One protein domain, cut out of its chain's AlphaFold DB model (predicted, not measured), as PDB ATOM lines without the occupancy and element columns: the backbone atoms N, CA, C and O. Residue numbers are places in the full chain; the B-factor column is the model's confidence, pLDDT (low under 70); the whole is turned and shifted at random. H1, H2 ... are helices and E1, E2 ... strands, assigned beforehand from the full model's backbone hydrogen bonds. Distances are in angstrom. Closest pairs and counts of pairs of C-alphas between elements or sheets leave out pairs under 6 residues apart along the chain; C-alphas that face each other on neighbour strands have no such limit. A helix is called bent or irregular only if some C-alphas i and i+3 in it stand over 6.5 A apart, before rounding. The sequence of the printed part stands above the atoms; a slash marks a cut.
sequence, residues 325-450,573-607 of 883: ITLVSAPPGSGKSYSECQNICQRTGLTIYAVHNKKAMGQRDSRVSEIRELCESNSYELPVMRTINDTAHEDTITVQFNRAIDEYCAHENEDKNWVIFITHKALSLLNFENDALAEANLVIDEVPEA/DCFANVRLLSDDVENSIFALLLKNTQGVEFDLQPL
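What this domain is: This is residues 325 to 450 and 573 to 607 of the 883 residues of an uncharacterized protein of Thalassomonas sp. M1454 (UniProt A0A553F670). A strongly twisted sheet of seven parallel strands, E3 E2 E4 E5 E6 E1 E7 in order, runs through the middle, with H1 and H3 packed over one face and H4 over E3 and E2 on the other. H2, H5 and H7 only graze it. You read 161 residues with seven named helices and seven named strands, in chain order E1 H1 E2 H2 H3 E3 H4 E4 H5 H6 E5 E6 H7 E7, class mixed. The whole is compact and rounded, radius of gyration of the C-alphas 15.5 A, spans 39 by 36 by 34 A.

How they stand to each other: Start at inner strand E1, residues 325 to 329: it is parallel to E7, residues 601 to 606 (N 327 to O 603, 2.7 A), and to E6, residues 577 to 582 (N 326 to O 578, 2.8 A). Next, H1, residues 336 to 345, runs along the strands over E6, height over the sheet 7.1 A; its closest C-alphas to E6 are Lys 336 and Leu 581, 6.6 A. E2, residues 350 to 354, is parallel to E3, residues 384 to 388 (N 353 to O 386, 2.8 A), and to E4, residues 419 to 423 (N 421 to O 352, 2.8 A). H2, residues 358 to 361, grazes the sheet. H3, residues 367 to 378, on the same face as H1, touches it at a steep tilt of 59 degrees, the same way, closest C-alphas Cys 341 and Ile 371, 5.6 A. H4, residues 397 to 409, is on the opposite face at height 9.7 A, making three layers; its closest C-alphas to E3 are Gln 400 and Ile 388, 6.1 A. H5, residues 424 to 427, grazes the sheet; H6, residues 435 to 439, is only just not on it, with 4 pairs of C-alphas within 10 A. E5, residues 441 to 445, is parallel to E4 (N 443 to O 420, 2.8 A) and E6 (N 444 to O 579, 2.8 A). H7, residues 589 to 598, grazes the sheet. E2, H2 H3, E3 and E4, H5 H6, E5 are strand-helix-strand units, parallel neighbour strands with helices between; E3, H4, E4 and E6, H7, E7 are split ones, with E2 and E1 between their strands. The four crossovers are right-handed. Every O i to N i+4 pair is within hydrogen-bond range in H1, H3, H4 and H7; H6 has 0 of 1, and 1 of 2 O i to N i+3.

Where its parts are: Find C-alpha 325 at (-30.702, -24.171, -42.227), where E1 begins. H4 runs 18.6 A from C-alpha 397 at (-32.455, -16.606, -18.706); H3 is 16.2 A, E6 16.6 A and E7 16.1 A. E7 ends at C-alpha 606, (-20.428, -32.835, -43.928). H6 is irregular, only just: C-alphas 436 and 439 are 7.0 A apart.

The domain as a whole: The C-alphas farthest apart, Ser 379 and Thr 597, are 45.1 A apart. Residues 451 to 572 are not printed; C-alphas 450 and 573 stand 17.2 A apart across this cut. Of the links printed whole, none is long. Look for pLDDT under 70 at residue 348 and residues 356 to 365, 391 to 395 and 412 to 417.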
ATOM      1  N   ILE A 325     -31.543 -23.798 -43.372       95.25
ATOM      2  CA  ILE A 325     -30.702 -24.171 -42.227       95.25
ATOM      3  C   ILE A 325     -29.517 -25.000 -42.725       95.25
ATOM      4  O   ILE A 325     -29.690 -26.026 -43.385       95.25
ATOM      5  N   THR A 326     -28.296 -24.612 -42.357       96.94
ATOM      6  CA  THR A 326     -27.117 -25.446 -42.611       96.94
ATOM      7  C   THR A 326     -27.028 -26.561 -41.574       96.94
ATOM      8  O   THR A 326     -26.861 -26.328 -40.375       96.94
ATOM      9  N   LEU A 327     -27.084 -27.799 -42.037       96.31
ATOM     10  CA  LEU A 327     -26.921 -29.003 -41.243       96.31
ATOM     11  C   LEU A 327     -25.449 -29.417 -41.226       96.31
ATOM     12  O   LEU A 327     -24.911 -29.891 -42.223       96.31
ATOM     13  N   VAL A 328     -24.789 -29.266 -40.082       95.06
ATOM     14  CA  VAL A 328     -23.399 -29.699 -39.897       95.06
ATOM     15  C   VAL A 328     -23.404 -31.121 -39.341       95.06
ATOM     16  O   VAL A 328     -23.398 -31.338 -38.124       95.06
ATOM     17  N   SER A 329     -23.459 -32.092 -40.257       93.31
ATOM     18  CA  SER A 329     -23.557 -33.522 -39.944       93.31
ATOM     19  C   SER A 329     -22.191 -34.193 -39.967       93.31
ATOM     20  O   SER A 329     -21.423 -34.041 -40.918       93.31
ATOM     21  N   ALA A 330     -21.868 -34.932 -38.912       91.69
ATOM     22  CA  ALA A 330     -20.691 -35.796 -38.873       91.69
ATOM     23  C   ALA A 330     -20.800 -36.804 -37.729       91.69
ATOM     24  O   ALA A 330     -21.502 -36.516 -36.750       91.69
ATOM     25  N   PRO A 331     -20.014 -37.893 -37.752       90.19
ATOM     26  CA  PRO A 331     -19.983 -38.865 -36.672       90.19
ATOM     27  C   PRO A 331     -19.720 -38.253 -35.293       90.19
ATOM     28  O   PRO A 331     -19.168 -37.144 -35.147       90.19
ATOM     29  N   PRO A 332     -20.089 -38.964 -34.222       89.31
ATOM     30  CA  PRO A 332     -19.661 -38.604 -32.885       89.31
ATOM     31  C   PRO A 332     -18.126 -38.618 -32.813       89.31
ATOM     32  O   PRO A 332     -17.468 -39.472 -33.392       89.31
ATOM     33  N   GLY A 333     -17.533 -37.650 -32.110       84.38
ATOM     34  CA  GLY A 333     -16.069 -37.545 -32.004       84.38
ATOM     35  C   GLY A 333     -15.383 -36.768 -33.135       84.38
ATOM     36  O   GLY A 333     -14.235 -36.367 -32.960       84.38
ATOM     37  N   SER A 334     -16.077 -36.412 -34.225       87.50
ATOM     38  CA  SER A 334     -15.506 -35.620 -35.336       87.50
ATOM     39  C   SER A 334     -15.158 -34.164 -34.990       87.50
ATOM     40  O   SER A 334     -14.571 -33.462 -35.801       87.50
ATOM     41  N   GLY A 335     -15.477 -33.686 -33.783       86.88
ATOM     42  CA  GLY A 335     -15.136 -32.323 -33.357       86.88
ATOM     43  C   GLY A 335     -16.002 -31.229 -33.990       86.88
ATOM     44  O   GLY A 335     -15.517 -30.124 -34.179       86.88
ATOM     45  N   LYS A 336     -17.277 -31.515 -34.291       89.69
ATOM     46  CA  LYS A 336     -18.227 -30.557 -34.895       89.69
ATOM     47  C   LYS A 336     -18.218 -29.194 -34.199       89.69
ATOM     48  O   LYS A 336     -17.905 -28.176 -34.801       89.69
ATOM     49  N   SER A 337     -18.473 -29.197 -32.899       87.62
ATOM     50  CA  SER A 337     -18.521 -27.976 -32.107       87.62
ATOM     51  C   SER A 337     -17.145 -27.305 -31.956       87.62
ATOM     52  O   SER A 337     -17.086 -26.084 -31.911       87.62
ATOM     53  N   TYR A 338     -16.041 -28.071 -31.962       88.19
ATOM     54  CA  TYR A 338     -14.675 -27.523 -32.014       88.19
ATOM     55  C   TYR A 338     -14.445 -26.757 -33.325       88.19
ATOM     56  O   TYR A 338     -13.915 -25.649 -33.307       88.19
ATOM     57  N   SER A 339     -14.895 -27.313 -34.457       89.81
ATOM     58  CA  SER A 339     -14.844 -26.641 -35.762       89.81
ATOM     59  C   SER A 339     -15.634 -25.332 -35.751       89.81
ATOM     60  O   SER A 339     -15.168 -24.338 -36.297       89.81
ATOM     61  N   GLU A 340     -16.800 -25.294 -35.098       90.44
ATOM     62  CA  GLU A 340     -17.543 -24.039 -34.947       90.44
ATOM     63  C   GLU A 340     -16.859 -23.058 -33.993       90.44
ATOM     64  O   GLU A 340     -16.819 -21.865 -34.278       90.44
ATOM     65  N   CYS A 341     -16.238 -23.524 -32.905       89.25
ATOM     66  CA  CYS A 341     -15.401 -22.664 -32.069       89.25
ATOM     67  C   CYS A 341     -14.245 -22.049 -32.872       89.25
ATOM     68  O   CYS A 341     -13.964 -20.865 -32.707       89.25
ATOM     69  N   GLN A 342     -13.614 -22.799 -33.782       89.75
ATOM     70  CA  GLN A 342     -12.599 -22.257 -34.694       89.75
ATOM     71  C   GLN A 342     -13.181 -21.198 -35.637       89.75
ATOM     72  O   GLN A 342     -12.578 -20.133 -35.778       89.75
ATOM     73  N   ASN A 343     -14.356 -21.450 -36.222       87.81
ATOM     74  CA  ASN A 343     -15.058 -20.473 -37.062       87.81
ATOM     75  C   ASN A 343     -15.358 -19.179 -36.293       87.81
ATOM     76  O   ASN A 343     -15.196 -18.090 -36.840       87.81
ATOM     77  N   ILE A 344     -15.762 -19.289 -35.024       87.69
ATOM     78  CA  ILE A 344     -16.005 -18.142 -34.141       87.69
ATOM     79  C   ILE A 344     -14.707 -17.377 -33.883       87.69
ATOM     80  O   ILE A 344     -14.693 -16.165 -34.034       87.69
ATOM     81  N   CYS A 345     -13.606 -18.057 -33.548       87.25
ATOM     82  CA  CYS A 345     -12.326 -17.394 -33.256       87.25
ATOM     83  C   CYS A 345     -11.751 -16.627 -34.459       87.25
ATOM     84  O   CYS A 345     -11.007 -15.669 -34.280       87.25
ATOM     85  N   GLN A 346     -12.070 -17.051 -35.683       84.06
ATOM     86  CA  GLN A 346     -11.638 -16.378 -36.913       84.06
ATOM     87  C   GLN A 346     -12.435 -15.104 -37.221       84.06
ATOM     88  O   GLN A 346     -12.093 -14.387 -38.161       84.06
ATOM     89  N   ARG A 347     -13.497 -14.819 -36.461       78.88
ATOM     90  CA  ARG A 347     -14.372 -13.668 -36.666       78.88
ATOM     91  C   ARG A 347     -14.419 -12.815 -35.393       78.88
ATOM     92  O   ARG A 347     -14.725 -13.306 -34.314       78.88
ATOM     93  N   THR A 348     -14.155 -11.519 -35.504       65.94
ATOM     94  CA  THR A 348     -14.249 -10.576 -34.376       65.94
ATOM     95  C   THR A 348     -15.706 -10.146 -34.153       65.94
ATOM     96  O   THR A 348     -16.414  -9.899 -35.124       65.94
ATOM     97  N   GLY A 349     -16.187 -10.071 -32.903       75.44
ATOM     98  CA  GLY A 349     -17.573  -9.666 -32.599       75.44
ATOM     99  C   GLY A 349     -18.086 -10.078 -31.209       75.44
ATOM    100  O   GLY A 349     -17.308 -10.516 -30.354       75.44
ATOM    101  N   LEU A 350     -19.401  -9.932 -30.974       75.81
ATOM    102  CA  LEU A 350     -20.072 -10.449 -29.770       75.81
ATOM    103  C   LEU A 350     -20.471 -11.911 -29.989       75.81
ATOM    104  O   LEU A 350     -21.167 -12.249 -30.944       75.81
ATOM    105  N   THR A 351     -20.083 -12.777 -29.059       78.50
ATOM    106  CA  THR A 351     -20.540 -14.167 -29.010       78.50
ATOM    107  C   THR A 351     -21.353 -14.391 -27.741       78.50
ATOM    108  O   THR A 351     -20.873 -14.188 -26.620       78.50
ATOM    109  N   ILE A 352     -22.593 -14.835 -27.912       78.19
ATOM    110  CA  ILE A 352     -23.492 -15.197 -26.819       78.19
ATOM    111  C   ILE A 352     -23.476 -16.718 -26.698       78.19
ATOM    112  O   ILE A 352     -23.888 -17.419 -27.614       78.19
ATOM    113  N   TYR A 353     -23.026 -17.237 -25.558       79.44
ATOM    114  CA  TYR A 353     -23.123 -18.659 -25.238       79.44
ATOM    115  C   TYR A 353     -24.263 -18.886 -24.245       79.44
ATOM    116  O   TYR A 353     -24.177 -18.485 -23.081       79.44
ATOM    117  N   ALA A 354     -25.340 -19.514 -24.708       77.12
ATOM    118  CA  ALA A 354     -26.550 -19.744 -23.932       77.12
ATOM    119  C   ALA A 354     -26.726 -21.234 -23.614       77.12
ATOM    120  O   ALA A 354     -26.896 -22.074 -24.500       77.12
ATOM    121  N   VAL A 355     -26.727 -21.568 -22.324       74.94
ATOM    122  CA  VAL A 355     -26.944 -22.937 -21.844       74.94
ATOM    123  C   VAL A 355     -28.074 -22.981 -20.829       74.94
ATOM    124  O   VAL A 355     -28.281 -22.057 -20.047       74.94
ATOM    125  N   HIS A 356     -28.784 -24.101 -20.778       68.44
ATOM    126  CA  HIS A 356     -29.905 -24.253 -19.853       68.44
ATOM    127  C   HIS A 356     -29.499 -24.406 -18.374       68.44
ATOM    128  O   HIS A 356     -30.352 -24.258 -17.510       68.44
ATOM    129  N   ASN A 357     -28.241 -24.744 -18.040       67.06
ATOM    130  CA  ASN A 357     -27.789 -24.823 -16.643       67.06
ATOM    131  C   ASN A 357     -26.281 -24.533 -16.467       67.06
ATOM    132  O   ASN A 357     -25.471 -24.770 -17.361       67.06
ATOM    133  N   LYS A 358     -25.878 -24.080 -15.268       62.59
ATOM    134  CA  LYS A 358     -24.472 -23.769 -14.928       62.59
ATOM    135  C   LYS A 358     -23.542 -24.981 -14.912       62.59
ATOM    136  O   LYS A 358     -22.347 -24.817 -15.139       62.59
ATOM    137  N   LYS A 359     -24.037 -26.193 -14.633       64.94
ATOM    138  CA  LYS A 359     -23.185 -27.398 -14.606       64.94
ATOM    139  C   LYS A 359     -22.626 -27.717 -15.996       64.94
ATOM    140  O   LYS A 359     -21.470 -28.107 -16.079       64.94
ATOM    141  N   ALA A 360     -23.397 -27.464 -17.054       59.41
ATOM    142  CA  ALA A 360     -22.949 -27.559 -18.445       59.41
ATOM    143  C   ALA A 360     -21.878 -26.506 -18.803       59.41
ATOM    144  O   ALA A 360     -21.085 -26.696 -19.715       59.41
ATOM    145  N   MET A 361     -21.830 -25.402 -18.056       57.47
ATOM    146  CA  MET A 361     -20.880 -24.299 -18.230       57.47
ATOM    147  C   MET A 361     -19.606 -24.416 -17.387       57.47
ATOM    148  O   MET A 361     -18.564 -23.908 -17.780       57.47
ATOM    149  N   GLY A 362     -19.702 -25.005 -16.193       51.16
ATOM    150  CA  GLY A 362     -18.627 -25.028 -15.196       51.16
ATOM    151  C   GLY A 362     -17.597 -26.144 -15.380       51.16
ATOM    152  O   GLY A 362     -16.704 -26.278 -14.546       51.16
ATOM    153  N   GLN A 363     -17.723 -26.966 -16.422       59.06
ATOM    154  CA  GLN A 363     -16.718 -27.970 -16.760       59.06
ATOM    155  C   GLN A 363     -15.482 -27.279 -17.356       59.06
ATOM    156  O   GLN A 363     -15.611 -26.279 -18.062       59.06
ATOM    157  N   ARG A 364     -14.276 -27.807 -17.076       56.53
ATOM    158  CA  ARG A 364     -13.024 -27.312 -17.690       56.53
ATOM    159  C   ARG A 364     -13.137 -27.242 -19.222       56.53
ATOM    160  O   ARG A 364     -12.615 -26.298 -19.802       56.53
ATOM    161  N   ASP A 365     -13.958 -28.114 -19.807       59.19
ATOM    162  CA  ASP A 365     -14.168 -28.285 -21.247       59.19
ATOM    163  C   ASP A 365     -15.405 -27.535 -21.794       59.19
ATOM    164  O   ASP A 365     -16.097 -28.018 -22.690       59.19
ATOM    165  N   SER A 366     -15.752 -26.372 -21.233       77.69
ATOM    166  CA  SER A 366     -16.827 -25.540 -21.798       77.69
ATOM    167  C   SER A 366     -16.426 -24.939 -23.156       77.69
ATOM    168  O   SER A 366     -15.250 -24.657 -23.383       77.69
ATOM    169  N   ARG A 367     -17.403 -24.616 -24.020       82.69
ATOM    170  CA  ARG A 367     -17.149 -23.902 -25.294       82.69
ATOM    171  C   ARG A 367     -16.423 -22.573 -25.107       82.69
ATOM    172  O   ARG A 367     -15.626 -22.170 -25.943       82.69
ATOM    173  N   VAL A 368     -16.667 -21.897 -23.983       84.12
ATOM    174  CA  VAL A 368     -15.977 -20.648 -23.634       84.12
ATOM    175  C   VAL A 368     -14.493 -20.901 -23.356       84.12
ATOM    176  O   VAL A 368     -13.655 -20.109 -23.781       84.12
ATOM    177  N   SER A 369     -14.162 -21.988 -22.652       85.81
ATOM    178  CA  SER A 369     -12.770 -22.402 -22.431       85.81
ATOM    179  C   SER A 369     -12.098 -22.759 -23.757       85.81
ATOM    180  O   SER A 369     -11.017 -22.262 -24.043       85.81
ATOM    181  N   GLU A 370     -12.784 -23.536 -24.596       87.12
ATOM    182  CA  GLU A 370     -12.300 -23.992 -25.904       87.12
ATOM    183  C   GLU A 370     -11.996 -22.821 -26.853       87.12
ATOM    184  O   GLU A 370     -10.926 -22.775 -27.456       87.12
ATOM    185  N   ILE A 371     -12.879 -21.816 -26.923       88.44
ATOM    186  CA  ILE A 371     -12.648 -20.578 -27.690       88.44
ATOM    187  C   ILE A 371     -11.427 -19.816 -27.156       88.44
ATOM    188  O   ILE A 371     -10.607 -19.346 -27.942       88.44
ATOM    189  N   ARG A 372     -11.268 -19.706 -25.829       90.38
ATOM    190  CA  ARG A 372     -10.108 -19.026 -25.224       90.38
ATOM    191  C   ARG A 372      -8.798 -19.729 -25.559       90.38
ATOM    192  O   ARG A 372      -7.861 -19.064 -25.990       90.38
ATOM    193  N   GLU A 373      -8.755 -21.048 -25.404       90.62
ATOM    194  CA  GLU A 373      -7.578 -21.866 -25.715       90.62
ATOM    195  C   GLU A 373      -7.218 -21.796 -27.203       90.62
ATOM    196  O   GLU A 373      -6.042 -21.678 -27.553       90.62
ATOM    197  N   LEU A 374      -8.220 -21.817 -28.088       90.94
ATOM    198  CA  LEU A 374      -8.031 -21.645 -29.527       90.94
ATOM    199  C   LEU A 374      -7.478 -20.264 -29.877       90.94
ATOM    200  O   LEU A 374      -6.544 -20.183 -30.678       90.94
ATOM    201  N   CYS A 375      -8.016 -19.196 -29.283       91.31
ATOM    202  CA  CYS A 375      -7.522 -17.839 -29.503       91.31
ATOM    203  C   CYS A 375      -6.079 -17.685 -29.014       91.31
ATOM    204  O   CYS A 375      -5.237 -17.183 -29.755       91.31
ATOM    205  N   GLU A 376      -5.766 -18.183 -27.816       93.19
ATOM    206  CA  GLU A 376      -4.411 -18.154 -27.257       93.19
ATOM    207  C   GLU A 376      -3.424 -18.944 -28.130       93.19
ATOM    208  O   GLU A 376      -2.376 -18.423 -28.515       93.19
ATOM    209  N   SER A 377      -3.786 -20.169 -28.522       93.00
ATOM    210  CA  SER A 377      -2.914 -21.059 -29.302       93.00
ATOM    211  C   SER A 377      -2.643 -20.557 -30.722       93.00
ATOM    212  O   SER A 377      -1.579 -20.830 -31.274       93.00
ATOM    213  N   ASN A 378      -3.591 -19.833 -31.324       92.75
ATOM    214  CA  ASN A 378      -3.485 -19.336 -32.700       92.75
ATOM    215  C   ASN A 378      -3.213 -17.825 -32.787       92.75
ATOM    216  O   ASN A 378      -3.140 -17.287 -33.889       92.75
ATOM    217  N   SER A 379      -3.034 -17.139 -31.651       92.56
ATOM    218  CA  SER A 379      -2.874 -15.677 -31.584       92.56
ATOM    219  C   SER A 379      -4.044 -14.892 -32.205       92.56
ATOM    220  O   SER A 379      -3.830 -13.855 -32.833       92.56
ATOM    221  N   TYR A 380      -5.277 -15.381 -32.037       90.00
ATOM    222  CA  TYR A 380      -6.489 -14.640 -32.404       90.00
ATOM    223  C   TYR A 380      -6.926 -13.701 -31.272       90.00
ATOM    224  O   TYR A 380      -6.655 -13.953 -30.095       90.00
ATOM    225  N   GLU A 381      -7.625 -12.621 -31.621       88.69
ATOM    226  CA  GLU A 381      -8.282 -11.761 -30.635       88.69
ATOM    227  C   GLU A 381      -9.494 -12.486 -30.038       88.69
ATOM    228  O   GLU A 381     -10.305 -13.062 -30.760       88.69
ATOM    229  N   LEU A 382      -9.616 -12.471 -28.707       86.44
ATOM    230  CA  LEU A 382     -10.729 -13.128 -28.031       86.44
ATOM    231  C   LEU A 382     -12.031 -12.343 -28.282       86.44
ATOM    232  O   LEU A 382     -12.090 -11.169 -27.905       86.44
ATOM    233  N   PRO A 383     -13.095 -12.966 -28.824       84.81
ATOM    234  CA  PRO A 383     -14.377 -12.293 -28.987       84.81
ATOM    235  C   PRO A 383     -14.972 -11.882 -27.637       84.81
ATOM    236  O   PRO A 383     -14.695 -12.473 -26.585       84.81
ATOM    237  N   VAL A 384     -15.845 -10.874 -27.656       85.25
ATOM    238  CA  VAL A 384     -16.570 -10.470 -26.451       85.25
ATOM    239  C   VAL A 384     -17.584 -11.566 -26.128       85.25
ATOM    240  O   VAL A 384     -18.577 -11.738 -26.826       85.25
ATOM    241  N   MET A 385     -17.327 -12.324 -25.063       83.88
ATOM    242  CA  MET A 385     -18.192 -13.430 -24.650       83.88
ATOM    243  C   MET A 385     -19.236 -12.955 -23.632       83.88
ATOM    244  O   MET A 385     -18.899 -12.329 -22.620       83.88
ATOM    245  N   ARG A 386     -20.502 -13.310 -23.853       85.81
ATOM    246  CA  ARG A 386     -21.572 -13.245 -22.845       85.81
ATOM    247  C   ARG A 386     -22.090 -14.642 -22.587       85.81
ATOM    248  O   ARG A 386     -22.242 -15.428 -23.517       85.81
ATOM    249  N   THR A 387     -22.342 -14.964 -21.324       82.25
ATOM    250  CA  THR A 387     -22.831 -16.289 -20.958       82.25
ATOM    251  C   THR A 387     -24.171 -16.205 -20.256       82.25
ATOM    252  O   THR A 387     -24.307 -15.468 -19.284       82.25
ATOM    253  N   ILE A 388     -25.135 -16.981 -20.745       79.56
ATOM    254  CA  ILE A 388     -26.520 -16.987 -20.272       79.56
ATOM    255  C   ILE A 388     -26.819 -18.357 -19.683       79.56
ATOM    256  O   ILE A 388     -26.583 -19.376 -20.337       79.56
ATOM    257  N   ASN A 389     -27.297 -18.389 -18.439       80.44
ATOM    258  CA  ASN A 389     -27.626 -19.635 -17.750       80.44
ATOM    259  C   ASN A 389     -28.613 -19.442 -16.589       80.44
ATOM    260  O   ASN A 389     -28.789 -18.347 -16.059       80.44
ATOM    261  N   ASP A 390     -29.198 -20.559 -16.163       71.00
ATOM    262  CA  ASP A 390     -30.185 -20.660 -15.083       71.00
ATOM    263  C   ASP A 390     -29.583 -20.589 -13.658       71.00
ATOM    264  O   ASP A 390     -29.947 -21.389 -12.800       71.00
ATOM    265  N   THR A 391     -28.594 -19.729 -13.352       58.00
ATOM    266  CA  THR A 391     -28.074 -19.657 -11.963       58.00
ATOM    267  C   THR A 391     -28.033 -18.298 -11.277       58.00
ATOM    268  O   THR A 391     -27.444 -17.343 -11.765       58.00
ATOM    269  N   ALA A 392     -28.561 -18.320 -10.043       46.94
ATOM    270  CA  ALA A 392     -28.276 -17.498  -8.856       46.94
ATOM    271  C   ALA A 392     -28.424 -15.967  -8.939       46.94
ATOM    272  O   ALA A 392     -28.178 -15.300  -7.935       46.94
ATOM    273  N   HIS A 393     -28.835 -15.411 -10.072       49.88
ATOM    274  CA  HIS A 393     -29.264 -14.016 -10.175       49.88
ATOM    275  C   HIS A 393     -30.787 -13.908  -9.999       49.88
ATOM    276  O   HIS A 393     -31.502 -14.876 -10.242       49.88
ATOM    277  N   GLU A 394     -31.289 -12.740  -9.576       54.19
ATOM    278  CA  GLU A 394     -32.733 -12.431  -9.628       54.19
ATOM    279  C   GLU A 394     -33.268 -12.479 -11.079       54.19
ATOM    280  O   GLU A 394     -34.458 -12.697 -11.297       54.19
ATOM    281  N   ASP A 395     -32.373 -12.339 -12.068       65.12
ATOM    282  CA  ASP A 395     -32.675 -12.302 -13.499       65.12
ATOM    283  C   ASP A 395     -32.844 -13.708 -14.113       65.12
ATOM    284  O   ASP A 395     -31.932 -14.542 -14.081       65.12
ATOM    285  N   THR A 396     -33.977 -13.935 -14.784       79.12
ATOM    286  CA  THR A 396     -34.238 -15.145 -15.585       79.12
ATOM    287  C   THR A 396     -33.321 -15.230 -16.818       79.12
ATOM    288  O   THR A 396     -32.751 -14.226 -17.251       79.12
ATOM    289  N   ILE A 397     -33.197 -16.417 -17.436       78.44
ATOM    290  CA  ILE A 397     -32.455 -16.606 -18.706       78.44
ATOM    291  C   ILE A 397     -32.919 -15.597 -19.771       78.44
ATOM    292  O   ILE A 397     -32.090 -14.979 -20.437       78.44
ATOM    293  N   THR A 398     -34.228 -15.366 -19.877       81.25
ATOM    294  CA  THR A 398     -34.823 -14.391 -20.800       81.25
ATOM    295  C   THR A 398     -34.330 -12.966 -20.535       81.25
ATOM    296  O   THR A 398     -33.951 -12.271 -21.472       81.25
ATOM    297  N   VAL A 399     -34.263 -12.534 -19.270       84.50
ATOM    298  CA  VAL A 399     -33.756 -11.197 -18.906       84.50
ATOM    299  C   VAL A 399     -32.271 -11.062 -19.246       84.50
ATOM    300  O   VAL A 399     -31.853 -10.050 -19.808       84.50
ATOM    301  N   GLN A 400     -31.470 -12.091 -18.957       85.31
ATOM    302  CA  GLN A 400     -30.046 -12.104 -19.303       85.31
ATOM    303  C   GLN A 400     -29.823 -12.023 -20.822       85.31
ATOM    304  O   GLN A 400     -28.911 -11.324 -21.261       85.31
ATOM    305  N   PHE A 401     -30.653 -12.713 -21.608       86.94
ATOM    306  CA  PHE A 401     -30.605 -12.684 -23.070       86.94
ATOM    307  C   PHE A 401     -31.000 -11.327 -23.637       86.94
ATOM    308  O   PHE A 401     -30.227 -10.753 -24.399       86.94
ATOM    309  N   ASN A 402     -32.127 -10.769 -23.193       86.12
ATOM    310  CA  ASN A 402     -32.575  -9.452 -23.640       86.12
ATOM    311  C   ASN A 402     -31.538  -8.375 -23.316       86.12
ATOM    312  O   ASN A 402     -31.200  -7.586 -24.183       86.12
ATOM    313  N   ARG A 403     -30.924  -8.413 -22.125       87.81
ATOM    314  CA  ARG A 403     -29.823  -7.501 -21.782       87.81
ATOM    315  C   ARG A 403     -28.619  -7.659 -22.716       87.81
ATOM    316  O   ARG A 403     -28.008  -6.662 -23.079       87.81
ATOM    317  N   ALA A 404     -28.266  -8.887 -23.105       84.88
ATOM    318  CA  ALA A 404     -27.178  -9.118 -24.054       84.88
ATOM    319  C   ALA A 404     -27.503  -8.573 -25.460       84.88
ATOM    320  O   ALA A 404     -26.603  -8.071 -26.131       84.88
ATOM    321  N   ILE A 405     -28.774  -8.625 -25.878       84.44
ATOM    322  CA  ILE A 405     -29.260  -7.985 -27.110       84.44
ATOM    323  C   ILE A 405     -29.287  -6.453 -26.967       84.44
ATOM    324  O   ILE A 405     -28.889  -5.740 -27.880       84.44
ATOM    325  N   ASP A 406     -29.689  -5.904 -25.825       85.38
ATOM    326  CA  ASP A 406     -29.711  -4.450 -25.623       85.38
ATOM    327  C   ASP A 406     -28.290  -3.858 -25.618       85.38
ATOM    328  O   ASP A 406     -28.028  -2.842 -26.267       85.38
ATOM    329  N   GLU A 407     -27.344  -4.523 -24.940       80.75
ATOM    330  CA  GLU A 407     -25.912  -4.171 -24.954       80.75
ATOM    331  C   GLU A 407     -25.352  -4.121 -26.382       80.75
ATOM    332  O   GLU A 407     -24.451  -3.338 -26.682       80.75
ATOM    333  N   TYR A 408     -25.898  -4.939 -27.273       73.12
ATOM    334  CA  TYR A 408     -25.519  -4.972 -28.671       73.12
ATOM    335  C   TYR A 408     -26.087  -3.859 -29.510       73.12
ATOM    336  O   TYR A 408     -25.343  -3.225 -30.263       73.12
ATOM    337  N   CYS A 409     -27.394  -3.645 -29.398       76.00
ATOM    338  CA  CYS A 409     -28.069  -2.572 -30.105       76.00
ATOM    339  C   CYS A 409     -27.393  -1.230 -29.789       76.00
ATOM    340  O   CYS A 409     -27.326  -0.358 -30.650       76.00
ATOM    341  N   ALA A 410     -26.822  -1.095 -28.586       80.69
ATOM    342  CA  ALA A 410     -26.057   0.067 -28.152       80.69
ATOM    343  C   ALA A 410     -24.614   0.164 -28.704       80.69
ATOM    344  O   ALA A 410     -24.018   1.239 -28.638       80.69
ATOM    345  N   HIS A 411     -24.017  -0.914 -29.225       72.00
ATOM    346  CA  HIS A 411     -22.680  -0.877 -29.829       72.00
ATOM    347  C   HIS A 411     -22.769  -0.424 -31.299       72.00
ATOM    348  O   HIS A 411     -23.419  -1.077 -32.103       72.00
ATOM    349  N   GLU A 412     -22.089   0.658 -31.687       67.50
ATOM    350  CA  GLU A 412     -22.182   1.251 -33.042       67.50
ATOM    351  C   GLU A 412     -21.157   0.718 -34.073       67.50
ATOM    352  O   GLU A 412     -21.098   1.219 -35.190       67.50
ATOM    353  N   ASN A 413     -20.320  -0.270 -33.732       64.44
ATOM    354  CA  ASN A 413     -19.219  -0.696 -34.612       64.44
ATOM    355  C   ASN A 413     -19.714  -1.525 -35.823       64.44
ATOM    356  O   ASN A 413     -20.658  -2.293 -35.668       64.44
ATOM    357  N   GLU A 414     -19.071  -1.402 -36.992       53.62
ATOM    358  CA  GLU A 414     -19.507  -2.024 -38.266       53.62
ATOM    359  C   GLU A 414     -19.196  -3.539 -38.374       53.62
ATOM    360  O   GLU A 414     -19.882  -4.255 -39.098       53.62
ATOM    361  N   ASP A 415     -18.238  -4.074 -37.602       59.22
ATOM    362  CA  ASP A 415     -17.810  -5.491 -37.653       59.22
ATOM    363  C   ASP A 415     -18.581  -6.405 -36.674       59.22
ATOM    364  O   ASP A 415     -18.014  -7.146 -35.864       59.22
ATOM    365  N   LYS A 416     -19.912  -6.341 -36.700       60.97
ATOM    366  CA  LYS A 416     -20.790  -7.099 -35.795       60.97
ATOM    367  C   LYS A 416     -20.960  -8.553 -36.241       60.97
ATOM    368  O   LYS A 416     -22.040  -8.960 -36.649       60.97
ATOM    369  N   ASN A 417     -19.935  -9.396 -36.112       65.25
ATOM    370  CA  ASN A 417     -20.149 -10.834 -36.302       65.25
ATOM    371  C   ASN A 417     -20.773 -11.466 -35.049       65.25
ATOM    372  O   ASN A 417     -20.112 -11.658 -34.027       65.25
ATOM    373  N   TRP A 418     -22.061 -11.781 -35.156       71.62
ATOM    374  CA  TRP A 418     -22.888 -12.310 -34.080       71.62
ATOM    375  C   TRP A 418     -22.979 -13.812 -34.146       71.62
ATOM    376  O   TRP A 418     -23.403 -14.355 -35.166       71.62
ATOM    377  N   VAL A 419     -22.600 -14.476 -33.060       76.38
ATOM    378  CA  VAL A 419     -22.814 -15.914 -32.926       76.38
ATOM    379  C   VAL A 419     -23.540 -16.193 -31.623       76.38
ATOM    380  O   VAL A 419     -22.993 -15.997 -30.537       76.38
ATOM    381  N   ILE A 420     -24.783 -16.650 -31.744       77.81
ATOM    382  CA  ILE A 420     -25.551 -17.195 -30.631       77.81
ATOM    383  C   ILE A 420     -25.322 -18.695 -30.640       77.81
ATOM    384  O   ILE A 420     -25.857 -19.411 -31.477       77.81
ATOM    385  N   PHE A 421     -24.500 -19.167 -29.717       76.06
ATOM    386  CA  PHE A 421     -24.203 -20.577 -29.546       76.06
ATOM    387  C   PHE A 421     -25.091 -21.117 -28.423       76.06
ATOM    388  O   PHE A 421     -24.896 -20.770 -27.254       76.06
ATOM    389  N   ILE A 422     -26.086 -21.935 -28.767       78.12
ATOM    390  CA  ILE A 422     -27.184 -22.293 -27.865       78.12
ATOM    391  C   ILE A 422     -27.408 -23.803 -27.755       78.12
ATOM    392  O   ILE A 422     -27.308 -24.535 -28.735       78.12
ATOM    393  N   THR A 423     -27.756 -24.268 -26.552       78.69
ATOM    394  CA  THR A 423     -28.268 -25.638 -26.339       78.69
ATOM    395  C   THR A 423     -29.773 -25.703 -26.593       78.69
ATOM    396  O   THR A 423     -30.472 -24.754 -26.235       78.69
ATOM    397  N   HIS A 424     -30.301 -26.842 -27.053       72.38
ATOM    398  CA  HIS A 424     -31.748 -27.061 -27.266       72.38
ATOM    399  C   HIS A 424     -32.655 -26.468 -26.173       72.38
ATOM    400  O   HIS A 424     -33.535 -25.665 -26.460       72.38
ATOM    401  N   LYS A 425     -32.430 -26.822 -24.905       73.38
ATOM    402  CA  LYS A 425     -33.315 -26.386 -23.815       73.38
ATOM    403  C   LYS A 425     -33.276 -24.874 -23.562       73.38
ATOM    404  O   LYS A 425     -34.208 -24.329 -22.990       73.38
ATOM    405  N   ALA A 426     -32.208 -24.186 -23.962       75.56
ATOM    406  CA  ALA A 426     -32.183 -22.728 -23.928       75.56
ATOM    407  C   ALA A 426     -32.954 -22.136 -25.122       75.56
ATOM    408  O   ALA A 426     -33.661 -21.151 -24.941       75.56
ATOM    409  N   LEU A 427     -32.892 -22.769 -26.302       81.50
ATOM    410  CA  LEU A 427     -33.646 -22.358 -27.495       81.50
ATOM    411  C   LEU A 427     -35.162 -22.316 -27.231       81.50
ATOM    412  O   LEU A 427     -35.845 -21.423 -27.715       81.50
ATOM    413  N   SER A 428     -35.695 -23.227 -26.412       75.88
ATOM    414  CA  SER A 428     -37.122 -23.231 -26.055       75.88
ATOM    415  C   SER A 428     -37.532 -22.155 -25.038       75.88
ATOM    416  O   SER A 428     -38.723 -21.972 -24.819       75.88
ATOM    417  N   LEU A 429     -36.584 -21.479 -24.375       76.44
ATOM    418  CA  LEU A 429     -36.852 -20.526 -23.280       76.44
ATOM    419  C   LEU A 429     -36.676 -19.052 -23.679       76.44
ATOM    420  O   LEU A 429     -37.028 -18.157 -22.907       76.44
ATOM    421  N   LEU A 430     -36.068 -18.788 -24.833       81.12
ATOM    422  CA  LEU A 430     -35.726 -17.443 -25.286       81.12
ATOM    423  C   LEU A 430     -36.738 -16.932 -26.304       81.12
ATOM    424  O   LEU A 430     -37.205 -17.697 -27.137       81.12
ATOM    425  N   ASN A 431     -37.052 -15.636 -26.250       80.81
ATOM    426  CA  ASN A 431     -37.848 -14.987 -27.286       80.81
ATOM    427  C   ASN A 431     -36.913 -14.409 -28.354       80.81
ATOM    428  O   ASN A 431     -36.006 -13.648 -28.015       80.81
ATOM    429  N   PHE A 432     -37.151 -14.761 -29.614       83.12
ATOM    430  CA  PHE A 432     -36.377 -14.294 -30.764       83.12
ATOM    431  C   PHE A 432     -37.146 -13.301 -31.648       83.12
ATOM    432  O   PHE A 432     -36.641 -12.896 -32.686       83.12
ATOM    433  N   GLU A 433     -38.333 -12.852 -31.228       81.69
ATOM    434  CA  GLU A 433     -39.080 -11.756 -31.862       81.69
ATOM    435  C   GLU A 433     -38.369 -10.407 -31.630       81.69
ATOM    436  O   GLU A 433     -38.819  -9.562 -30.852       81.69
ATOM    437  N   ASN A 434     -37.201 -10.219 -32.243       81.81
ATOM    438  CA  ASN A 434     -36.429  -8.989 -32.163       81.81
ATOM    439  C   ASN A 434     -35.689  -8.736 -33.479       81.81
ATOM    440  O   ASN A 434     -34.774  -9.477 -33.834       81.81
ATOM    441  N   ASP A 435     -36.044  -7.644 -34.158       84.56
ATOM    442  CA  ASP A 435     -35.468  -7.252 -35.450       84.56
ATOM    443  C   ASP A 435     -33.938  -7.090 -35.411       84.56
ATOM    444  O   ASP A 435     -33.268  -7.240 -36.432       84.56
ATOM    445  N   ALA A 436     -33.350  -6.835 -34.235       82.44
ATOM    446  CA  ALA A 436     -31.900  -6.745 -34.072       82.44
ATOM    447  C   ALA A 436     -31.167  -8.072 -34.346       82.44
ATOM    448  O   ALA A 436     -29.952  -8.070 -34.548       82.44
ATOM    449  N   LEU A 437     -31.879  -9.204 -34.349       85.44
ATOM    450  CA  LEU A 437     -31.311 -10.523 -34.618       85.44
ATOM    451  C   LEU A 437     -31.122 -10.813 -36.113       85.44
ATOM    452  O   LEU A 437     -30.406 -11.761 -36.428       85.44
ATOM    453  N   ALA A 438     -31.658  -9.976 -37.014       86.06
ATOM    454  CA  ALA A 438     -31.603 -10.178 -38.470       86.06
ATOM    455  C   ALA A 438     -30.179 -10.373 -39.019       86.06
ATOM    456  O   ALA A 438     -29.985 -11.059 -40.018       86.06
ATOM    457  N   GLU A 439     -29.171  -9.799 -38.357       82.94
ATOM    458  CA  GLU A 439     -27.754  -9.914 -38.733       82.94
ATOM    459  C   GLU A 439     -27.008 -11.026 -37.965       82.94
ATOM    460  O   GLU A 439     -25.831 -11.298 -38.219       82.94
ATOM    461  N   ALA A 440     -27.670 -11.683 -37.011       87.00
ATOM    462  CA  ALA A 440     -27.062 -12.679 -36.143       87.00
ATOM    463  C   ALA A 440     -26.997 -14.069 -36.781       87.00
ATOM    464  O   ALA A 440     -27.911 -14.509 -37.477       87.00
ATOM    465  N   ASN A 441     -25.912 -14.795 -36.493       90.19
ATOM    466  CA  ASN A 441     -25.789 -16.210 -36.822       90.19
ATOM    467  C   ASN A 441     -26.169 -17.045 -35.596       90.19
ATOM    468  O   ASN A 441     -25.606 -16.872 -34.511       90.19
ATOM    469  N   LEU A 442     -27.086 -17.986 -35.774       91.94
ATOM    470  CA  LEU A 442     -27.487 -18.936 -34.743       91.94
ATOM    471  C   LEU A 442     -26.748 -20.262 -34.951       91.94
ATOM    472  O   LEU A 442     -26.817 -20.859 -36.022       91.94
ATOM    473  N   VAL A 443     -26.062 -20.742 -33.918       91.94
ATOM    474  CA  VAL A 443     -25.420 -22.059 -33.875       91.94
ATOM    475  C   VAL A 443     -26.079 -22.877 -32.774       91.94
ATOM    476  O   VAL A 443     -25.972 -22.559 -31.589       91.94
ATOM    477  N   ILE A 444     -26.760 -23.946 -33.167       91.44
ATOM    478  CA  ILE A 444     -27.468 -24.841 -32.256       91.44
ATOM    479  C   ILE A 444     -26.590 -26.079 -32.034       91.44
ATOM    480  O   ILE A 444     -26.383 -26.881 -32.950       91.44
ATOM    481  N   ASP A 445     -26.041 -26.214 -30.826       85.62
ATOM    482  CA  ASP A 445     -25.236 -27.372 -30.412       85.62
ATOM    483  C   ASP A 445     -26.188 -28.412 -29.827       85.62
ATOM    484  O   ASP A 445     -26.727 -28.215 -28.734       85.62
ATOM    485  N   GLU A 446     -26.369 -29.503 -30.581       83.19
ATOM    486  CA  GLU A 446     -27.344 -30.588 -30.391       83.19
ATOM    487  C   GLU A 446     -28.723 -30.340 -31.025       83.19
ATOM    488  O   GLU A 446     -29.232 -29.223 -31.085       83.19
ATOM    489  N   VAL A 447     -29.351 -31.419 -31.504       86.31
ATOM    490  CA  VAL A 447     -30.677 -31.342 -32.127       86.31
ATOM    491  C   VAL A 447     -31.747 -31.034 -31.087       86.31
ATOM    492  O   VAL A 447     -31.835 -31.762 -30.092       86.31
ATOM    493  N   PRO A 448     -32.600 -30.027 -31.332       85.56
ATOM    494  CA  PRO A 448     -33.762 -29.781 -30.509       85.56
ATOM    495  C   PRO A 448     -34.687 -30.988 -30.350       85.56
ATOM    496  O   PRO A 448     -34.925 -31.743 -31.291       85.56
ATOM    497  N   GLU A 449     -35.285 -31.138 -29.168       84.12
ATOM    498  CA  GLU A 449     -36.524 -31.902 -29.066       84.12
ATOM    499  C   GLU A 449     -37.577 -31.207 -29.926       84.12
ATOM    500  O   GLU A 449     -37.913 -30.045 -29.709       84.12
ATOM    501  N   ALA A 450     -38.016 -31.920 -30.955       80.94
ATOM    502  CA  ALA A 450     -38.757 -31.324 -32.049       80.94
ATOM    503  C   ALA A 450     -40.229 -31.089 -31.749       80.94
ATOM    504  O   ALA A 450     -40.856 -30.219 -32.353       80.94
ATOM    505  N   ASP A 573     -36.382 -17.359 -39.121       89.69
ATOM    506  CA  ASP A 573     -36.469 -16.340 -40.175       89.69
ATOM    507  C   ASP A 573     -35.862 -14.995 -39.741       89.69
ATOM    508  O   ASP A 573     -35.499 -14.169 -40.578       89.69
ATOM    509  N   CYS A 574     -35.726 -14.771 -38.430       88.75
ATOM    510  CA  CYS A 574     -35.097 -13.577 -37.879       88.75
ATOM    511  C   CYS A 574     -33.563 -13.639 -37.837       88.75
ATOM    512  O   CYS A 574     -32.968 -12.694 -37.337       88.75
ATOM    513  N   PHE A 575     -32.915 -14.708 -38.314       90.75
ATOM    514  CA  PHE A 575     -31.454 -14.849 -38.303       90.75
ATOM    515  C   PHE A 575     -30.858 -14.803 -39.709       90.75
ATOM    516  O   PHE A 575     -31.429 -15.328 -40.660       90.75
ATOM    517  N   ALA A 576     -29.642 -14.264 -39.828       90.38
ATOM    518  CA  ALA A 576     -28.910 -14.239 -41.094       90.38
ATOM    519  C   ALA A 576     -28.518 -15.648 -41.561       90.38
ATOM    520  O   ALA A 576     -28.558 -15.949 -42.750       90.38
ATOM    521  N   ASN A 577     -28.092 -16.498 -40.620       92.19
ATOM    522  CA  ASN A 577     -27.745 -17.893 -40.874       92.19
ATOM    523  C   ASN A 577     -28.080 -18.743 -39.648       92.19
ATOM    524  O   ASN A 577     -27.766 -18.356 -38.519       92.19
ATOM    525  N   VAL A 578     -28.610 -19.945 -39.874       94.06
ATOM    526  CA  VAL A 578     -28.828 -20.941 -38.819       94.06
ATOM    527  C   VAL A 578     -28.017 -22.190 -39.129       94.06
ATOM    528  O   VAL A 578     -28.093 -22.743 -40.223       94.06
ATOM    529  N   ARG A 579     -27.224 -22.639 -38.155       95.00
ATOM    530  CA  ARG A 579     -26.393 -23.840 -38.244       95.00
ATOM    531  C   ARG A 579     -26.791 -24.814 -37.147       95.00
ATOM    532  O   ARG A 579     -26.787 -24.452 -35.970       95.00
ATOM    533  N   LEU A 580     -27.094 -26.053 -37.518       94.94
ATOM    534  CA  LEU A 580     -27.464 -27.115 -36.587       94.94
ATOM    535  C   LEU A 580     -26.379 -28.191 -36.551       94.94
ATOM    536  O   LEU A 580     -26.080 -28.810 -37.574       94.94
ATOM    537  N   LEU A 581     -25.794 -28.426 -35.375       92.75
ATOM    538  CA  LEU A 581     -24.682 -29.362 -35.200       92.75
ATOM    539  C   LEU A 581     -25.178 -30.666 -34.571       92.75
ATOM    540  O   LEU A 581     -25.587 -30.680 -33.409       92.75
ATOM    541  N   SER A 582     -25.082 -31.788 -35.289       91.69
ATOM    542  CA  SER A 582     -25.284 -33.111 -34.681       91.69
ATOM    543  C   SER A 582     -24.716 -34.255 -35.528       91.69
ATOM    544  O   SER A 582     -24.063 -34.044 -36.544       91.69
ATOM    545  N   ASP A 583     -24.856 -35.480 -35.037       92.06
ATOM    546  CA  ASP A 583     -24.670 -36.704 -35.821       92.06
ATOM    547  C   ASP A 583     -25.991 -37.107 -36.483       92.06
ATOM    548  O   ASP A 583     -27.030 -37.025 -35.822       92.06
ATOM    549  N   ASP A 584     -25.934 -37.529 -37.752       93.81
ATOM    550  CA  ASP A 584     -27.088 -37.967 -38.561       93.81
ATOM    551  C   ASP A 584     -28.238 -36.933 -38.547       93.81
ATOM    552  O   ASP A 584     -29.418 -37.281 -38.489       93.81
ATOM    553  N   VAL A 585     -27.894 -35.637 -38.507       94.06
ATOM    554  CA  VAL A 585     -28.837 -34.540 -38.213       94.06
ATOM    555  C   VAL A 585     -29.917 -34.383 -39.281       94.06
ATOM    556  O   VAL A 585     -31.059 -34.057 -38.959       94.06
ATOM    557  N   GLU A 586     -29.589 -34.667 -40.535       94.75
ATOM    558  CA  GLU A 586     -30.509 -34.660 -41.670       94.75
ATOM    559  C   GLU A 586     -31.613 -35.715 -41.544       94.75
ATOM    560  O   GLU A 586     -32.689 -35.555 -42.113       94.75
ATOM    561  N   ASN A 587     -31.367 -36.757 -40.746       95.06
ATOM    562  CA  ASN A 587     -32.330 -37.803 -40.411       95.06
ATOM    563  C   ASN A 587     -32.935 -37.609 -39.014       95.06
ATOM    564  O   ASN A 587     -33.637 -38.489 -38.510       95.06
ATOM    565  N   SER A 588     -32.666 -36.473 -38.365       95.31
ATOM    566  CA  SER A 588     -33.265 -36.170 -37.076       95.31
ATOM    567  C   SER A 588     -34.749 -35.879 -37.201       95.31
ATOM    568  O   SER A 588     -35.192 -35.261 -38.166       95.31
ATOM    569  N   ILE A 589     -35.531 -36.273 -36.189       94.88
ATOM    570  CA  ILE A 589     -36.974 -35.993 -36.192       94.88
ATOM    571  C   ILE A 589     -37.238 -34.482 -36.279       94.88
ATOM    572  O   ILE A 589     -38.194 -34.072 -36.919       94.88
ATOM    573  N   PHE A 590     -36.360 -33.654 -35.706       93.31
ATOM    574  CA  PHE A 590     -36.428 -32.201 -35.843       93.31
ATOM    575  C   PHE A 590     -36.324 -31.742 -37.289       93.31
ATOM    576  O   PHE A 590     -37.240 -31.093 -37.781       93.31
ATOM    577  N   ALA A 591     -35.246 -32.119 -37.980       94.44
ATOM    578  CA  ALA A 591     -35.050 -31.734 -39.368       94.44
ATOM    579  C   ALA A 591     -36.194 -32.256 -40.251       94.44
ATOM    580  O   ALA A 591     -36.771 -31.501 -41.028       94.44
ATOM    581  N   LEU A 592     -36.579 -33.524 -40.077       94.31
ATOM    582  CA  LEU A 592     -37.674 -34.130 -40.834       94.31
ATOM    583  C   LEU A 592     -39.005 -33.402 -40.610       94.31
ATOM    584  O   LEU A 592     -39.695 -33.126 -41.583       94.31
ATOM    585  N   LEU A 593     -39.342 -33.037 -39.368       91.81
ATOM    586  CA  LEU A 593     -40.555 -32.266 -39.087       91.81
ATOM    587  C   LEU A 593     -40.499 -30.886 -39.736       91.81
ATOM    588  O   LEU A 593     -41.413 -30.544 -40.471       91.81
ATOM    589  N   LEU A 594     -39.424 -30.118 -39.538       91.12
ATOM    590  CA  LEU A 594     -39.314 -28.781 -40.133       91.12
ATOM    591  C   LEU A 594     -39.442 -28.809 -41.664       91.12
ATOM    592  O   LEU A 594     -40.125 -27.969 -42.246       91.12
ATOM    593  N   LYS A 595     -38.822 -29.795 -42.316       90.62
ATOM    594  CA  LYS A 595     -38.906 -29.967 -43.768       90.62
ATOM    595  C   LYS A 595     -40.302 -30.373 -44.226       90.62
ATOM    596  O   LYS A 595     -40.817 -29.779 -45.165       90.62
ATOM    597  N   ASN A 596     -40.893 -31.379 -43.583       86.69
ATOM    598  CA  ASN A 596     -42.152 -31.977 -44.028       86.69
ATOM    599  C   ASN A 596     -43.385 -31.149 -43.640       86.69
ATOM    600  O   ASN A 596     -44.415 -31.272 -44.284       86.69
ATOM    601  N   THR A 597     -43.323 -30.348 -42.571       83.81
ATOM    602  CA  THR A 597     -44.503 -29.632 -42.051       83.81
ATOM    603  C   THR A 597     -44.373 -28.117 -42.095       83.81
ATOM    604  O   THR A 597     -45.360 -27.429 -41.842       83.81
ATOM    605  N   GLN A 598     -43.182 -27.576 -42.381       88.12
ATOM    606  CA  GLN A 598     -42.949 -26.125 -42.351       88.12
ATOM    607  C   GLN A 598     -42.138 -25.582 -43.536       88.12
ATOM    608  O   GLN A 598     -41.858 -24.387 -43.585       88.12
ATOM    609  N   GLY A 599     -41.774 -26.436 -44.498       86.31
ATOM    610  CA  GLY A 599     -41.127 -26.017 -45.743       86.31
ATOM    611  C   GLY A 599     -39.657 -25.606 -45.616       86.31
ATOM    612  O   GLY A 599     -39.109 -25.061 -46.567       86.31
ATOM    613  N   VAL A 600     -39.005 -25.887 -44.483       90.81
ATOM    614  CA  VAL A 600     -37.601 -25.507 -44.260       90.81
ATOM    615  C   VAL A 600     -36.672 -26.241 -45.227       90.81
ATOM    616  O   VAL A 600     -36.703 -27.472 -45.339       90.81
ATOM    617  N   GLU A 601     -35.792 -25.488 -45.885       92.44
ATOM    618  CA  GLU A 601     -34.738 -26.041 -46.732       92.44
ATOM    619  C   GLU A 601     -33.463 -26.315 -45.926       92.44
ATOM    620  O   GLU A 601     -33.138 -25.615 -44.964       92.44
ATOM    621  N   PHE A 602     -32.704 -27.332 -46.339       95.56
ATOM    622  CA  PHE A 602     -31.465 -27.716 -45.668       95.56
ATOM    623  C   PHE A 602     -30.279 -27.742 -46.618       95.56
ATOM    624  O   PHE A 602     -30.332 -28.395 -47.661       95.56
ATOM    625  N   ASP A 603     -29.183 -27.120 -46.189       96.31
ATOM    626  CA  ASP A 603     -27.865 -27.285 -46.800       96.31
ATOM    627  C   ASP A 603     -27.015 -28.221 -45.936       96.31
ATOM    628  O   ASP A 603     -26.775 -27.948 -44.760       96.31
ATOM    629  N   LEU A 604     -26.581 -29.352 -46.489       95.38
ATOM    630  CA  LEU A 604     -25.805 -30.339 -45.744       95.38
ATOM    631  C   LEU A 604     -24.312 -30.040 -45.874       95.38
ATOM    632  O   LEU A 604     -23.721 -30.207 -46.940       95.38
ATOM    633  N   GLN A 605     -23.677 -29.697 -44.756       94.94
ATOM    634  CA  GLN A 605     -22.235 -29.517 -44.659       94.94
ATOM    635  C   GLN A 605     -21.604 -30.693 -43.894       94.94
ATOM    636  O   GLN A 605     -21.535 -30.659 -42.661       94.94
ATOM    637  N   PRO A 606     -21.113 -31.735 -44.589       89.19
ATOM    638  CA  PRO A 606     -20.428 -32.835 -43.928       89.19
ATOM    639  C   PRO A 606     -19.085 -32.367 -43.354       89.19
ATOM    640  O   PRO A 606     -18.334 -31.646 -44.016       89.19
ATOM    641  N   LEU A 607     -18.752 -32.808 -42.136       90.00
ATOM    642  CA  LEU A 607     -17.404 -32.639 -41.581       90.00
ATOM    643  C   LEU A 607     -16.631 -33.961 -41.607       90.00
ATOM    644  O   LEU A 607     -17.182 -35.001 -41.242       90.00
TER     645      LEU A 607